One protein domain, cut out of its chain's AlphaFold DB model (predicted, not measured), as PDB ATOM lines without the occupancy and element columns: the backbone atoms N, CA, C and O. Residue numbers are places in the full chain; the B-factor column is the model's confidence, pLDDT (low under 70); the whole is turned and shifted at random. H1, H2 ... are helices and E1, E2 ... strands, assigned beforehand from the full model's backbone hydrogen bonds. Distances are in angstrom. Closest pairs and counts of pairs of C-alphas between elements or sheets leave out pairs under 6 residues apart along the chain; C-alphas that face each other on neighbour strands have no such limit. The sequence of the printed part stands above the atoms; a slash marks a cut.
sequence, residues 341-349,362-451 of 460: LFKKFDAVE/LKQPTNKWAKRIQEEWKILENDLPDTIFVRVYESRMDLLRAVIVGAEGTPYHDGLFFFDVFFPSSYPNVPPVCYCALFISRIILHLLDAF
ATOM      1  N   LEU A 341     -33.481 -69.083-104.376       77.50
ATOM      2  CA  LEU A 341     -34.200 -70.100-103.608       77.50
ATOM      3  C   LEU A 341     -35.088 -71.001-104.476       77.50
ATOM      4  O   LEU A 341     -35.584 -72.020-103.982       77.50
ATOM      5  N   PHE A 342     -35.314 -70.650-105.744       79.94
ATOM      6  CA  PHE A 342     -36.186 -71.420-106.615       79.94
ATOM      7  C   PHE A 342     -35.503 -72.721-107.037       79.94
ATOM      8  O   PHE A 342     -34.497 -72.743-107.748       79.94
ATOM      9  N   LYS A 343     -36.058 -73.844-106.585       87.69
ATOM     10  CA  LYS A 343     -35.504 -75.165-106.875       87.69
ATOM     11  C   LYS A 343     -35.910 -75.619-108.274       87.69
ATOM     12  O   LYS A 343     -37.059 -75.462-108.678       87.69
ATOM     13  N   LYS A 344     -34.985 -76.274-108.981       90.88
ATOM     14  CA  LYS A 344     -35.286 -76.967-110.248       90.88
ATOM     15  C   LYS A 344     -36.205 -78.164-110.050       90.88
ATOM     16  O   LYS A 344     -36.985 -78.473-110.936       90.88
ATOM     17  N   PHE A 345     -36.119 -78.818-108.899       95.00
ATOM     18  CA  PHE A 345     -37.013 -79.896-108.503       95.00
ATOM     19  C   PHE A 345     -37.618 -79.565-107.141       95.00
ATOM     20  O   PHE A 345     -36.883 -79.299-106.188       95.00
ATOM     21  N   ASP A 346     -38.943 -79.570-107.055       93.75
ATOM     22  CA  ASP A 346     -39.673 -79.254-105.830       93.75
ATOM     23  C   ASP A 346     -40.816 -80.247-105.592       93.75
ATOM     24  O   ASP A 346     -41.485 -80.675-106.534       93.75
ATOM     25  N   ALA A 347     -41.048 -80.609-104.331       94.12
ATOM     26  CA  ALA A 347     -42.142 -81.483-103.917       94.12
ATOM     27  C   ALA A 347     -43.147 -80.666-103.101       94.12
ATOM     28  O   ALA A 347     -42.771 -80.022-102.123       94.12
ATOM     29  N   VAL A 348     -44.413 -80.664-103.521       92.25
ATOM     30  CA  VAL A 348     -45.479 -79.878-102.885       92.25
ATOM     31  C   VAL A 348     -46.714 -80.721-102.585       92.25
ATOM     32  O   VAL A 348     -46.886 -81.819-103.112       92.25
ATOM     33  N   GLU A 349     -47.601 -80.206-101.737       91.00
ATOM     34  CA  GLU A 349     -48.838 -80.902-101.366       91.00
ATOM     35  C   GLU A 349     -50.039 -80.513-102.237       91.00
ATOM     36  O   GLU A 349     -50.820 -81.388-102.624       91.00
ATOM     37  N   LEU A 362     -55.599 -93.076-108.278       67.12
ATOM     38  CA  LEU A 362     -55.617 -94.513-108.074       67.12
ATOM     39  C   LEU A 362     -55.978 -94.814-106.619       67.12
ATOM     40  O   LEU A 362     -55.333 -94.334-105.687       67.12
ATOM     41  N   LYS A 363     -56.985 -95.668-106.414       62.38
ATOM     42  CA  LYS A 363     -57.222 -96.278-105.106       62.38
ATOM     43  C   LYS A 363     -56.062 -97.237-104.833       62.38
ATOM     44  O   LYS A 363     -56.080 -98.382-105.262       62.38
ATOM     45  N   GLN A 364     -55.055 -96.695-104.157       64.94
ATOM     46  CA  GLN A 364     -53.756 -97.269-103.824       64.94
ATOM     47  C   GLN A 364     -52.884 -97.691-105.022       64.94
ATOM     48  O   GLN A 364     -53.159 -98.693-105.686       64.94
ATOM     49  N   PRO A 365     -51.775 -96.979-105.279       75.25
ATOM     50  CA  PRO A 365     -50.810 -97.426-106.265       75.25
ATOM     51  C   PRO A 365     -50.200 -98.774-105.869       75.25
ATOM     52  O   PRO A 365     -49.893 -99.029-104.703       75.25
ATOM     53  N   THR A 366     -49.972 -99.650-106.850       85.88
ATOM     54  CA  THR A 366     -49.227-100.887-106.586       85.88
ATOM     55  C   THR A 366     -47.800-100.549-106.144       85.88
ATOM     56  O   THR A 366     -47.209 -99.586-106.627       85.88
ATOM     57  N   ASN A 367     -47.200-101.364-105.270       89.44
ATOM     58  CA  ASN A 367     -45.825-101.132-104.797       89.44
ATOM     59  C   ASN A 367     -44.824-100.998-105.965       89.44
ATOM     60  O   ASN A 367     -43.957-100.129-105.950       89.44
ATOM     61  N   LYS A 368     -45.001-101.801-107.026       93.00
ATOM     62  CA  LYS A 368     -44.175-101.727-108.242       93.00
ATOM     63  C   LYS A 368     -44.313-100.386-108.959       93.00
ATOM     64  O   LYS A 368     -43.302 -99.821-109.363       93.00
ATOM     65  N   TRP A 369     -45.542 -99.891-109.105       94.12
ATOM     66  CA  TRP A 369     -45.807 -98.588-109.712       94.12
ATOM     67  C   TRP A 369     -45.184 -97.468-108.877       94.12
ATOM     68  O   TRP A 369     -44.431 -96.662-109.409       94.12
ATOM     69  N   ALA A 370     -45.399 -97.475-107.557       93.56
ATOM     70  CA  ALA A 370     -44.896 -96.418-106.677       93.56
ATOM     71  C   ALA A 370     -43.367 -96.368-106.694       93.56
ATOM     72  O   ALA A 370     -42.781 -95.298-106.827       93.56
ATOM     73  N   LYS A 371     -42.719 -97.538-106.660       95.31
ATOM     74  CA  LYS A 371     -41.267 -97.644-106.792       95.31
ATOM     75  C   LYS A 371     -40.774 -97.059-108.117       95.31
ATOM     76  O   LYS A 371     -39.782 -96.340-108.127       95.31
ATOM     77  N   ARG A 372     -41.477 -97.333-109.219       96.06
ATOM     78  CA  ARG A 372     -41.115 -96.811-110.539       96.06
ATOM     79  C   ARG A 372     -41.208 -95.284-110.600       96.06
ATOM     80  O   ARG A 372     -40.312 -94.666-111.162       96.06
ATOM     81  N   ILE A 373     -42.253 -94.697-110.017       95.62
ATOM     82  CA  ILE A 373     -42.419 -93.238-109.932       95.62
ATOM     83  C   ILE A 373     -41.348 -92.609-109.034       95.62
ATOM     84  O   ILE A 373     -40.746 -91.612-109.409       95.62
ATOM     85  N   GLN A 374     -41.032 -93.219-107.890       95.31
ATOM     86  CA  GLN A 374     -39.941 -92.743-107.029       95.31
ATOM     87  C   GLN A 374     -38.576 -92.798-107.722       95.31
ATOM     88  O   GLN A 374     -37.722 -91.953-107.468       95.31
ATOM     89  N   GLU A 375     -38.345 -93.801-108.572       95.69
ATOM     90  CA  GLU A 375     -37.145 -93.869-109.409       95.69
ATOM     91  C   GLU A 375     -37.110 -92.716-110.426       95.69
ATOM     92  O   GLU A 375     -36.067 -92.082-110.547       95.69
ATOM     93  N   GLU A 376     -38.232 -92.380-111.078       95.75
ATOM     94  CA  GLU A 376     -38.322 -91.194-111.954       95.75
ATOM     95  C   GLU A 376     -38.025 -89.897-111.201       95.75
ATOM     96  O   GLU A 376     -37.217 -89.094-111.653       95.75
ATOM     97  N   TRP A 377     -38.623 -89.702-110.024       95.62
ATOM     98  CA  TRP A 377     -38.399 -88.495-109.223       95.62
ATOM     99  C   TRP A 377     -36.931 -88.323-108.851       95.62
ATOM    100  O   TRP A 377     -36.406 -87.224-108.959       95.62
ATOM    101  N   LYS A 378     -36.244 -89.413-108.492       95.50
ATOM    102  CA  LYS A 378     -34.804 -89.377-108.210       95.50
ATOM    103  C   LYS A 378     -33.978 -89.015-109.436       95.50
ATOM    104  O   LYS A 378     -32.989 -88.308-109.297       95.50
ATOM    105  N   ILE A 379     -34.334 -89.525-110.612       95.19
ATOM    106  CA  ILE A 379     -33.627 -89.176-111.848       95.19
ATOM    107  C   ILE A 379     -33.826 -87.686-112.137       95.19
ATOM    108  O   ILE A 379     -32.858 -86.977-112.374       95.19
ATOM    109  N   LEU A 380     -35.059 -87.191-112.033       94.69
ATOM    110  CA  LEU A 380     -35.368 -85.780-112.251       94.69
ATOM    111  C   LEU A 380     -34.654 -84.878-111.237       94.69
ATOM    112  O   LEU A 380     -34.037 -83.896-111.621       94.69
ATOM    113  N   GLU A 381     -34.651 -85.230-109.956       92.94
ATOM    114  CA  GLU A 381     -33.961 -84.452-108.922       92.94
ATOM    115  C   GLU A 381     -32.449 -84.311-109.184       92.94
ATOM    116  O   GLU A 381     -31.876 -83.262-108.893       92.94
ATOM    117  N   ASN A 382     -31.802 -85.337-109.751       91.12
ATOM    118  CA  ASN A 382     -30.348 -85.351-109.957       91.12
ATOM    119  C   ASN A 382     -29.901 -84.872-111.349       91.12
ATOM    120  O   ASN A 382     -28.829 -84.278-111.460       91.12
ATOM    121  N   ASP A 383     -30.694 -85.126-112.393       92.12
ATOM    122  CA  ASP A 383     -30.269 -85.020-113.797       92.12
ATOM    123  C   ASP A 383     -31.116 -84.018-114.620       92.12
ATOM    124  O   ASP A 383     -31.205 -84.123-115.847       92.12
ATOM    125  N   LEU A 384     -31.751 -83.034-113.970       92.44
ATOM    126  CA  LEU A 384     -32.524 -81.986-114.653       92.44
ATOM    127  C   LEU A 384     -31.626 -80.920-115.315       92.44
ATOM    128  O   LEU A 384     -30.771 -80.333-114.644       92.44
ATOM    129  N   PRO A 385     -31.846 -80.593-116.606       92.94
ATOM    130  CA  PRO A 385     -31.212 -79.448-117.254       92.94
ATOM    131  C   PRO A 385     -31.580 -78.114-116.596       92.94
ATOM    132  O   PRO A 385     -32.671 -77.951-116.058       92.94
ATOM    133  N   ASP A 386     -30.704 -77.118-116.735       88.94
ATOM    134  CA  ASP A 386     -30.878 -75.793-116.123       88.94
ATOM    135  C   ASP A 386     -32.132 -75.041-116.586       88.94
ATOM    136  O   ASP A 386     -32.633 -74.180-115.870       88.94
ATOM    137  N   THR A 387     -32.651 -75.385-117.763       91.06
ATOM    138  CA  THR A 387     -33.824 -74.762-118.383       91.06
ATOM    139  C   THR A 387     -35.130 -75.501-118.097       91.06
ATOM    140  O   THR A 387     -36.162 -75.146-118.669       91.06
ATOM    141  N   ILE A 388     -35.110 -76.538-117.254       94.00
ATOM    142  CA  ILE A 388     -36.296 -77.321-116.912       94.00
ATOM    143  C   ILE A 388     -36.509 -77.292-115.402       94.00
ATOM    144  O   ILE A 388     -35.626 -77.639-114.621       94.00
ATOM    145  N   PHE A 389     -37.723 -76.927-115.009       94.31
ATOM    146  CA  PHE A 389     -38.184 -76.939-113.628       94.31
ATOM    147  C   PHE A 389     -39.291 -77.972-113.491       94.31
ATOM    148  O   PHE A 389     -40.162 -78.071-114.350       94.31
ATOM    149  N   VAL A 390     -39.280 -78.748-112.418       96.50
ATOM    150  CA  VAL A 390     -40.239 -79.816-112.160       96.50
ATOM    151  C   VAL A 390     -40.798 -79.668-110.757       96.50
ATOM    152  O   VAL A 390     -40.067 -79.483-109.788       96.50
ATOM    153  N   ARG A 391     -42.114 -79.804-110.659       95.75
ATOM    154  CA  ARG A 391     -42.857 -79.880-109.413       95.75
ATOM    155  C   ARG A 391     -43.583 -81.216-109.347       95.75
ATOM    156  O   ARG A 391     -44.328 -81.569-110.260       95.75
ATOM    157  N   VAL A 392     -43.370 -81.952-108.268       96.19
ATOM    158  CA  VAL A 392     -44.065 -83.210-107.981       96.19
ATOM    159  C   VAL A 392     -45.003 -83.038-106.797       96.19
ATOM    160  O   VAL A 392     -44.821 -82.130-105.987       96.19
ATOM    161  N   TYR A 393     -46.004 -83.910-106.698       94.56
ATOM    162  CA  TYR A 393     -47.040 -83.801-105.676       94.56
ATOM    163  C   TYR A 393     -46.995 -84.997-104.721       94.56
ATOM    164  O   TYR A 393     -47.191 -86.140-105.136       94.56
ATOM    165  N   GLU A 394     -46.743 -84.759-103.433       91.69
ATOM    166  CA  GLU A 394     -46.569 -85.836-102.443       91.69
ATOM    167  C   GLU A 394     -47.871 -86.604-102.184       91.69
ATOM    168  O   GLU A 394     -47.889 -87.835-102.121       91.69
ATOM    169  N   SER A 395     -48.982 -85.870-102.099       90.88
ATOM    170  CA  SER A 395     -50.335 -86.409-101.922       90.88
ATOM    171  C   SER A 395     -50.825 -87.184-103.153       90.88
ATOM    172  O   SER A 395     -51.637 -88.107-103.043       90.88
ATOM    173  N   ARG A 396     -50.307 -86.827-104.334       92.50
ATOM    174  CA  ARG A 396     -50.706 -87.334-105.650       92.50
ATOM    175  C   ARG A 396     -49.474 -87.667-106.486       92.50
ATOM    176  O   ARG A 396     -49.137 -86.967-107.436       92.50
ATOM    177  N   MET A 397     -48.837 -88.793-106.162       93.25
ATOM    178  CA  MET A 397     -47.638 -89.265-106.875       93.25
ATOM    179  C   MET A 397     -47.862 -89.500-108.379       93.25
ATOM    180  O   MET A 397     -46.913 -89.629-109.144       93.25
ATOM    181  N   ASP A 398     -49.120 -89.613-108.804       94.56
ATOM    182  CA  ASP A 398     -49.531 -89.771-110.195       94.56
ATOM    183  C   ASP A 398     -49.500 -88.458-110.986       94.56
ATOM    184  O   ASP A 398     -49.738 -88.489-112.191       94.56
ATOM    185  N   LEU A 399     -49.205 -87.327-110.343       95.69
ATOM    186  CA  LEU A 399     -49.141 -86.005-110.955       95.69
ATOM    187  C   LEU A 399     -47.714 -85.448-110.941       95.69
ATOM    188  O   LEU A 399     -46.942 -85.667-110.004       95.69
ATOM    189  N   LEU A 400     -47.382 -84.691-111.981       96.50
ATOM    190  CA  LEU A 400     -46.129 -83.956-112.107       96.50
ATOM    191  C   LEU A 400     -46.356 -82.752-113.011       96.50
ATOM    192  O   LEU A 400     -46.972 -82.882-114.062       96.50
ATOM    193  N   ARG A 401     -45.796 -81.604-112.649       96.06
ATOM    194  CA  ARG A 401     -45.737 -80.428-113.512       96.06
ATOM    195  C   ARG A 401     -44.302 -80.165-113.931       96.06
ATOM    196  O   ARG A 401     -43.413 -80.165-113.090       96.06
ATOM    197  N   ALA A 402     -44.080 -79.902-115.210       95.88
ATOM    198  CA  ALA A 402     -42.801 -79.433-115.721       95.88
ATOM    199  C   ALA A 402     -42.961 -78.063-116.385       95.88
ATOM    200  O   ALA A 402     -43.966 -77.790-117.036       95.88
ATOM    201  N   VAL A 403     -41.956 -77.213-116.235       94.50
ATOM    202  CA  VAL A 403     -41.820 -75.941-116.937       94.50
ATOM    203  C   VAL A 403     -40.534 -76.004-117.734       94.50
ATOM    204  O   VAL A 403     -39.475 -76.274-117.173       94.50
ATOM    205  N   ILE A 404     -40.625 -75.769-119.036       94.06
ATOM    206  CA  ILE A 404     -39.464 -75.714-119.923       94.06
ATOM    207  C   ILE A 404     -39.294 -74.273-120.382       94.06
ATOM    208  O   ILE A 404     -40.254 -73.660-120.851       94.06
ATOM    209  N   VAL A 405     -38.079 -73.748-120.250       92.44
ATOM    210  CA  VAL A 405     -37.676 -72.456-120.807       92.44
ATOM    211  C   VAL A 405     -37.190 -72.678-122.235       92.44
ATOM    212  O   VAL A 405     -36.343 -73.541-122.488       92.44
ATOM    213  N   GLY A 406     -37.741 -71.931-123.188       91.00
ATOM    214  CA  GLY A 406     -37.348 -72.047-124.586       91.00
ATOM    215  C   GLY A 406     -35.896 -71.628-124.818       91.00
ATOM    216  O   GLY A 406     -35.402 -70.655-124.253       91.00
ATOM    217  N   ALA A 407     -35.201 -72.399-125.654       92.00
ATOM    218  CA  ALA A 407     -33.763 -72.276-125.853       92.00
ATOM    219  C   ALA A 407     -33.354 -71.027-126.655       92.00
ATOM    220  O   ALA A 407     -34.099 -70.540-127.515       92.00
ATOM    221  N   GLU A 408     -32.123 -70.568-126.418       92.81
ATOM    222  CA  GLU A 408     -31.485 -69.471-127.153       92.81
ATOM    223  C   GLU A 408     -31.364 -69.766-128.648       92.81
ATOM    224  O   GLU A 408     -31.134 -70.898-129.075       92.81
ATOM    225  N   GLY A 409     -31.584 -68.731-129.464       91.44
ATOM    226  CA  GLY A 409     -31.572 -68.843-130.922       91.44
ATOM    227  C   GLY A 409     -32.832 -69.470-131.529       91.44
ATOM    228  O   GLY A 409     -32.864 -69.696-132.739       91.44
ATOM    229  N   THR A 410     -33.877 -69.732-130.735       91.94
ATOM    230  CA  THR A 410     -35.186 -70.192-131.232       91.94
ATOM    231  C   THR A 410     -36.243 -69.084-131.122       91.94
ATOM    232  O   THR A 410     -36.122 -68.217-130.258       91.94
ATOM    233  N   PRO A 411     -37.333 -69.111-131.919       89.25
ATOM    234  CA  PRO A 411     -38.470 -68.191-131.744       89.25
ATOM    235  C   PRO A 411     -39.159 -68.288-130.374       89.25
ATOM    236  O   PRO A 411     -40.025 -67.478-130.062       89.25
ATOM    237  N   TYR A 412     -38.806 -69.303-129.588       87.31
ATOM    238  CA  TYR A 412     -39.359 -69.599-128.278       87.31
ATOM    239  C   TYR A 412     -38.451 -69.144-127.137       87.31
ATOM    240  O   TYR A 412     -38.770 -69.446-125.992       87.31
ATOM    241  N   HIS A 413     -37.327 -68.482-127.432       91.31
ATOM    242  CA  HIS A 413     -36.381 -68.005-126.426       91.31
ATOM    243  C   HIS A 413     -37.091 -67.269-125.287       91.31
ATOM    244  O   HIS A 413     -37.980 -66.455-125.541       91.31
ATOM    245  N   ASP A 414     -36.724 -67.602-124.049       88.00
ATOM    246  CA  ASP A 414     -37.337 -67.105-122.807       88.00
ATOM    247  C   ASP A 414     -38.834 -67.431-122.634       88.00
ATOM    248  O   ASP A 414     -39.449 -67.077-121.628       88.00
ATOM    249  N   GLY A 415     -39.447 -68.147-123.578       89.69
ATOM    250  CA  GLY A 415     -40.818 -68.626-123.475       89.69
ATOM    251  C   GLY A 415     -40.949 -69.701-122.400       89.69
ATOM    252  O   GLY A 415     -40.121 -70.610-122.319       89.69
ATOM    253  N   LEU A 416     -42.009 -69.618-121.593       90.81
ATOM    254  CA  LEU A 416     -42.324 -70.602-120.560       90.81
ATOM    255  C   LEU A 416     -43.418 -71.554-121.043       90.81
ATOM    256  O   LEU A 416     -44.542 -71.148-121.351       90.81
ATOM    257  N   PHE A 417     -43.089 -72.839-121.063       92.38
ATOM    258  CA  PHE A 417     -43.983 -73.904-121.498       92.38
ATOM    259  C   PHE A 417     -44.332 -74.782-120.304       92.38
ATOM    260  O   PHE A 417     -43.457 -75.466-119.775       92.38
ATOM    261  N   PHE A 418     -45.595 -74.754-119.874       93.75
ATOM    262  CA  PHE A 418     -46.074 -75.544-118.743       93.75
ATOM    263  C   PHE A 418     -46.644 -76.870-119.238       93.75
ATOM    264  O   PHE A 418     -47.431 -76.914-120.185       93.75
ATOM    265  N   PHE A 419     -46.259 -77.952-118.576       95.69
ATOM    266  CA  PHE A 419     -46.678 -79.308-118.882       95.69
ATOM    267  C   PHE A 419     -47.221 -79.960-117.623       95.69
ATOM    268  O   PHE A 419     -46.468 -80.227-116.691       95.69
ATOM    269  N   ASP A 420     -48.513 -80.249-117.626       96.12
ATOM    270  CA  ASP A 420     -49.148 -81.069-116.605       96.12
ATOM    271  C   ASP A 420     -49.105 -82.516-117.060       96.12
ATOM    272  O   ASP A 420     -49.532 -82.853-118.166       96.12
ATOM    273  N   VAL A 421     -48.572 -83.386-116.217       96.62
ATOM    274  CA  VAL A 421     -48.291 -84.782-116.528       96.62
ATOM    275  C   VAL A 421     -49.066 -85.665-115.563       96.62
ATOM    276  O   VAL A 421     -49.059 -85.463-114.351       96.62
ATOM    277  N   PHE A 422     -49.746 -86.664-116.118       95.88
ATOM    278  CA  PHE A 422     -50.479 -87.682-115.380       95.88
ATOM    279  C   PHE A 422     -49.925 -89.073-115.694       95.88
ATOM    280  O   PHE A 422     -49.905 -89.507-116.849       95.88
ATOM    281  N   PHE A 423     -49.528 -89.802-114.654       95.50
ATOM    282  CA  PHE A 423     -49.051 -91.178-114.737       95.50
ATOM    283  C   PHE A 423     -50.207 -92.163-114.501       95.50
ATOM    284  O   PHE A 423     -50.668 -92.313-113.367       95.50
ATOM    285  N   PRO A 424     -50.679 -92.891-115.532       93.56
ATOM    286  CA  PRO A 424     -51.727 -93.890-115.343       93.56
ATOM    287  C   PRO A 424     -51.232 -95.079-114.501       93.56
ATOM    288  O   PRO A 424     -50.033 -95.352-114.419       93.56
ATOM    289  N   SER A 425     -52.152 -95.867-113.932       92.06
ATOM    290  CA  SER A 425     -51.824 -97.100-113.179       92.06
ATOM    291  C   SER A 425     -51.062 -98.143-113.985       92.06
ATOM    292  O   SER A 425     -50.363 -98.979-113.415       92.06
ATOM    293  N   SER A 426     -51.215 -98.117-115.305       92.44
ATOM    294  CA  SER A 426     -50.538 -99.008-116.239       92.44
ATOM    295  C   SER A 426     -49.104 -98.575-116.561       92.44
ATOM    296  O   SER A 426     -48.385 -99.347-117.197       92.44
ATOM    297  N   TYR A 427     -48.654 -97.399-116.110       94.19
ATOM    298  CA  TYR A 427     -47.262 -96.960-116.228       94.19
ATOM    299  C   TYR A 427     -46.319 -97.941-115.494       94.19
ATOM    300  O   TYR A 427     -46.653 -98.414-114.403       94.19
ATOM    301  N   PRO A 428     -45.153 -98.304-116.059       94.25
ATOM    302  CA  PRO A 428     -44.527 -97.765-117.271       94.25
ATOM    303  C   PRO A 428     -44.920 -98.475-118.577       94.25
ATOM    304  O   PRO A 428     -44.346 -98.179-119.618       94.25
ATOM    305  N   ASN A 429     -45.865 -99.420-118.552       94.75
ATOM    306  CA  ASN A 429     -46.270-100.152-119.762       94.75
ATOM    307  C   ASN A 429     -47.066 -99.274-120.739       94.75
ATOM    308  O   ASN A 429     -47.092 -99.546-121.934       94.75
ATOM    309  N   VAL A 430     -47.723 -98.237-120.218       94.12
ATOM    310  CA  VAL A 430     -48.389 -97.181-120.989       94.12
ATOM    311  C   VAL A 430     -47.686 -95.859-120.672       94.12
ATOM    312  O   VAL A 430     -47.350 -95.642-119.504       94.12
ATOM    313  N   PRO A 431     -47.444 -94.988-121.670       96.25
ATOM    314  CA  PRO A 431     -46.804 -93.696-121.447       96.25
ATOM    315  C   PRO A 431     -47.644 -92.775-120.543       96.25
ATOM    316  O   PRO A 431     -48.856 -92.966-120.411       96.25
ATOM    317  N   PRO A 432     -47.015 -91.760-119.925       96.38
ATOM    318  CA  PRO A 432     -47.745 -90.721-119.217       96.38
ATOM    319  C   PRO A 432     -48.563 -89.869-120.195       96.38
ATOM    320  O   PRO A 432     -48.202 -89.710-121.362       96.38
ATOM    321  N   VAL A 433     -49.664 -89.305-119.703       95.12
ATOM    322  CA  VAL A 433     -50.496 -88.359-120.454       95.12
ATOM    323  C   VAL A 433     -50.036 -86.950-120.111       95.12
ATOM    324  O   VAL A 433     -49.862 -86.634-118.937       95.12
ATOM    325  N   CYS A 434     -49.831 -86.111-121.121       95.25
ATOM    326  CA  CYS A 434     -49.307 -84.761-120.954       95.25
ATOM    327  C   CYS A 434     -50.295 -83.737-121.518       95.25
ATOM    328  O   CYS A 434     -50.806 -83.911-122.622       95.25
ATOM    329  N   TYR A 435     -50.568 -82.685-120.752       93.75
ATOM    330  CA  TYR A 435     -51.294 -81.498-121.187       93.75
ATOM    331  C   TYR A 435     -50.323 -80.318-121.209       93.75
ATOM    332  O   TYR A 435     -49.698 -80.015-120.197       93.75
ATOM    333  N   CYS A 436     -50.189 -79.658-122.359       89.31
ATOM    334  CA  CYS A 436     -49.345 -78.477-122.495       89.31
ATOM    335  C   CYS A 436     -50.206 -77.215-122.426       89.31
ATOM    336  O   CYS A 436     -51.084 -77.011-123.264       89.31
ATOM    337  N   ALA A 437     -49.922 -76.357-121.451       79.56
ATOM    338  CA  ALA A 437     -50.421 -74.995-121.412       79.56
ATOM    339  C   ALA A 437     -49.324 -74.062-121.938       79.56
ATOM    340  O   ALA A 437     -48.272 -73.883-121.318       79.56
ATOM    341  N   LEU A 438     -49.575 -73.459-123.099       70.81
ATOM    342  CA  LEU A 438     -48.721 -72.403-123.625       70.81
ATOM    343  C   LEU A 438     -48.973 -71.128-122.827       70.81
ATOM    344  O   LEU A 438     -49.998 -70.470-123.001       70.81
ATOM    345  N   PHE A 439     -48.017 -70.746-121.990       59.25
ATOM    346  CA  PHE A 439     -47.998 -69.413-121.417       59.25
ATOM    347  C   PHE A 439     -47.200 -68.516-122.366       59.25
ATOM    348  O   PHE A 439     -46.073 -68.118-122.082       59.25
ATOM    349  N   ILE A 440     -47.795 -68.173-123.520       49.69
ATOM    350  CA  ILE A 440     -47.333 -67.031-124.331       49.69
ATOM    351  C   ILE A 440     -47.776 -65.769-123.600       49.69
ATOM    352  O   ILE A 440     -48.614 -64.986-124.050       49.69
ATOM    353  N   SER A 441     -47.273 -65.595-122.391       46.66
ATOM    354  CA  SER A 441     -47.562 -64.398-121.655       46.66
ATOM    355  C   SER A 441     -46.695 -63.306-122.228       46.66
ATOM    356  O   SER A 441     -45.493 -63.226-121.987       46.66
ATOM    357  N   ARG A 442     -47.387 -62.382-122.885       46.69
ATOM    358  CA  ARG A 442     -47.397 -60.933-122.620       46.69
ATOM    359  C   ARG A 442     -46.709 -60.406-121.342       46.69
ATOM    360  O   ARG A 442     -46.577 -59.203-121.227       46.69
ATOM    361  N   ILE A 443     -46.267 -61.232-120.398       48.50
ATOM    362  CA  ILE A 443     -45.451 -60.870-119.241       48.50
ATOM    363  C   ILE A 443     -44.020 -60.511-119.659       48.50
ATOM    364  O   ILE A 443     -43.470 -59.588-119.072       48.50
ATOM    365  N   ILE A 444     -43.464 -61.085-120.737       49.69
ATOM    366  CA  ILE A 444     -42.228 -60.527-121.319       49.69
ATOM    367  C   ILE A 444     -42.516 -59.187-122.014       49.69
ATOM    368  O   ILE A 444     -41.715 -58.269-121.910       49.69
ATOM    369  N   LEU A 445     -43.699 -58.996-122.614       46.22
ATOM    370  CA  LEU A 445     -44.105 -57.675-123.120       46.22
ATOM    371  C   LEU A 445     -44.357 -56.657-121.993       46.22
ATOM    372  O   LEU A 445     -44.033 -55.494-122.172       46.22
ATOM    373  N   HIS A 446     -44.848 -57.065-120.819       44.28
ATOM    374  CA  HIS A 446     -45.029 -56.161-119.677       44.28
ATOM    375  C   HIS A 446     -43.726 -55.871-118.917       44.28
ATOM    376  O   HIS A 446     -43.560 -54.763-118.413       44.28
ATOM    377  N   LEU A 447     -42.768 -56.805-118.892       45.75
ATOM    378  CA  LEU A 447     -41.397 -56.533-118.440       45.75
ATOM    379  C   LEU A 447     -40.624 -55.661-119.445       45.75
ATOM    380  O   LEU A 447     -39.808 -54.838-119.036       45.75
ATOM    381  N   LEU A 448     -40.930 -55.755-120.744       47.91
ATOM    382  CA  LEU A 448     -40.393 -54.852-121.770       47.91
ATOM    383  C   LEU A 448     -41.092 -53.480-121.799       47.91
ATOM    384  O   LEU A 448     -40.439 -52.484-122.109       47.91
ATOM    385  N   ASP A 449     -42.362 -53.383-121.392       41.94
ATOM    386  CA  ASP A 449     -43.038 -52.097-121.168       41.94
ATOM    387  C   ASP A 449     -42.490 -51.373-119.923       41.94
ATOM    388  O   ASP A 449     -42.477 -50.142-119.889       41.94
ATOM    389  N   ALA A 450     -41.966 -52.105-118.931       45.53
ATOM    390  CA  ALA A 450     -41.288 -51.519-117.770       45.53
ATOM    391  C   ALA A 450     -39.887 -50.959-118.098       45.53
ATOM    392  O   ALA A 450     -39.417 -50.057-117.406       45.53
ATOM    393  N   PHE A 451     -39.241 -51.431-119.173       49.28
ATOM    394  CA  PHE A 451     -37.910 -50.978-119.609       49.28
ATOM    395  C   PHE A 451     -37.909 -50.025-120.815       49.28
ATOM    396  O   PHE A 451     -36.846 -49.650-121.310       49.28
TER     397      PHE A 451
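What this domain is: This is residues 341 to 349 and 362 to 451 of the 460 residues of the protein "UBC core domain-containing protein" of Citrus clementina (UniProt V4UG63). A strongly twisted sheet of five strands forms a wall, with the long helix H1 over one face, on the side of E1, E2 and E3, and no named helix over the other face. A short helix, H2, continues beyond E5 as a tail, and its residues 445 to 450, with Phe 451, stick out from the body. The printed part has 99 residues, with two named helices and five named strands in the order E1, H1, E2, E3, E4, E5, H2; the sheet is mixed, in the order E1, E2, E3, E4, E5, and the class is mixed, helices and strands. The whole is loose, with a radius of gyration of the C-alphas of 15.9 A, and spans 53 by 26 by 25 A.

Where its parts are: E1 covers residues 345 to 348, with C-alpha 345 at (-37.013, -79.896, -108.503). After the cut, H1 runs from 367 to 383, 24.1 A long, starting at (-45.825, -101.132, -104.797). E2 covers 388 to 393, 16.8 A; E3, 399 to 405, 20.3 A; E4, 416 to 422, 19.6 A; E5, 433 to 439, 19.1 A. H2, residues 443 to 450, is 10.3 A long, with C-alpha 450 at (-41.288, -51.519, -117.770).

How they stand to each other: The edge strand E1 is parallel to E2 at 25 degrees, with N 346 and O 390 3.0 A apart. E2 to E5 form a meander, each strand the antiparallel neighbour of the one before, and each successive pair is a hairpin. Within hydrogen-bond range are N 391 and O 401 across E2 and E3, 2.8 A apart, N 402 and O 419 across E3 and E4, 2.8 A apart, and N 420 and O 435 across E4 and E5, 2.8 A apart. H1 is on the sheet at a height of 11.2 A, in two layers, a helix on one face of a sheet. It lies over E2, and only just over E1 and E3, with 3 C-alphas falling on each. It only just runs along the strands, at 27 degrees to E2 on the local plane. Its closest C-alphas to E1 are those of Glu 381 and Phe 345, 5.5 A apart. H2 is not on the sheet and is apart from H1. In H1 and H2 every O i to N i+4 pair is within hydrogen-bond range.

The domain as a whole: The C-alphas of Asn 367 and Phe 451, the two farthest apart, are 52.9 A apart. Residues 350 to 361 are not printed, and C-alphas 349 and 362 are 16.6 A apart across this cut. Of the links printed whole, none is long. The mean pLDDT of the printed part is 85.6; residues 362 to 364 and 439 to 451 are under 70.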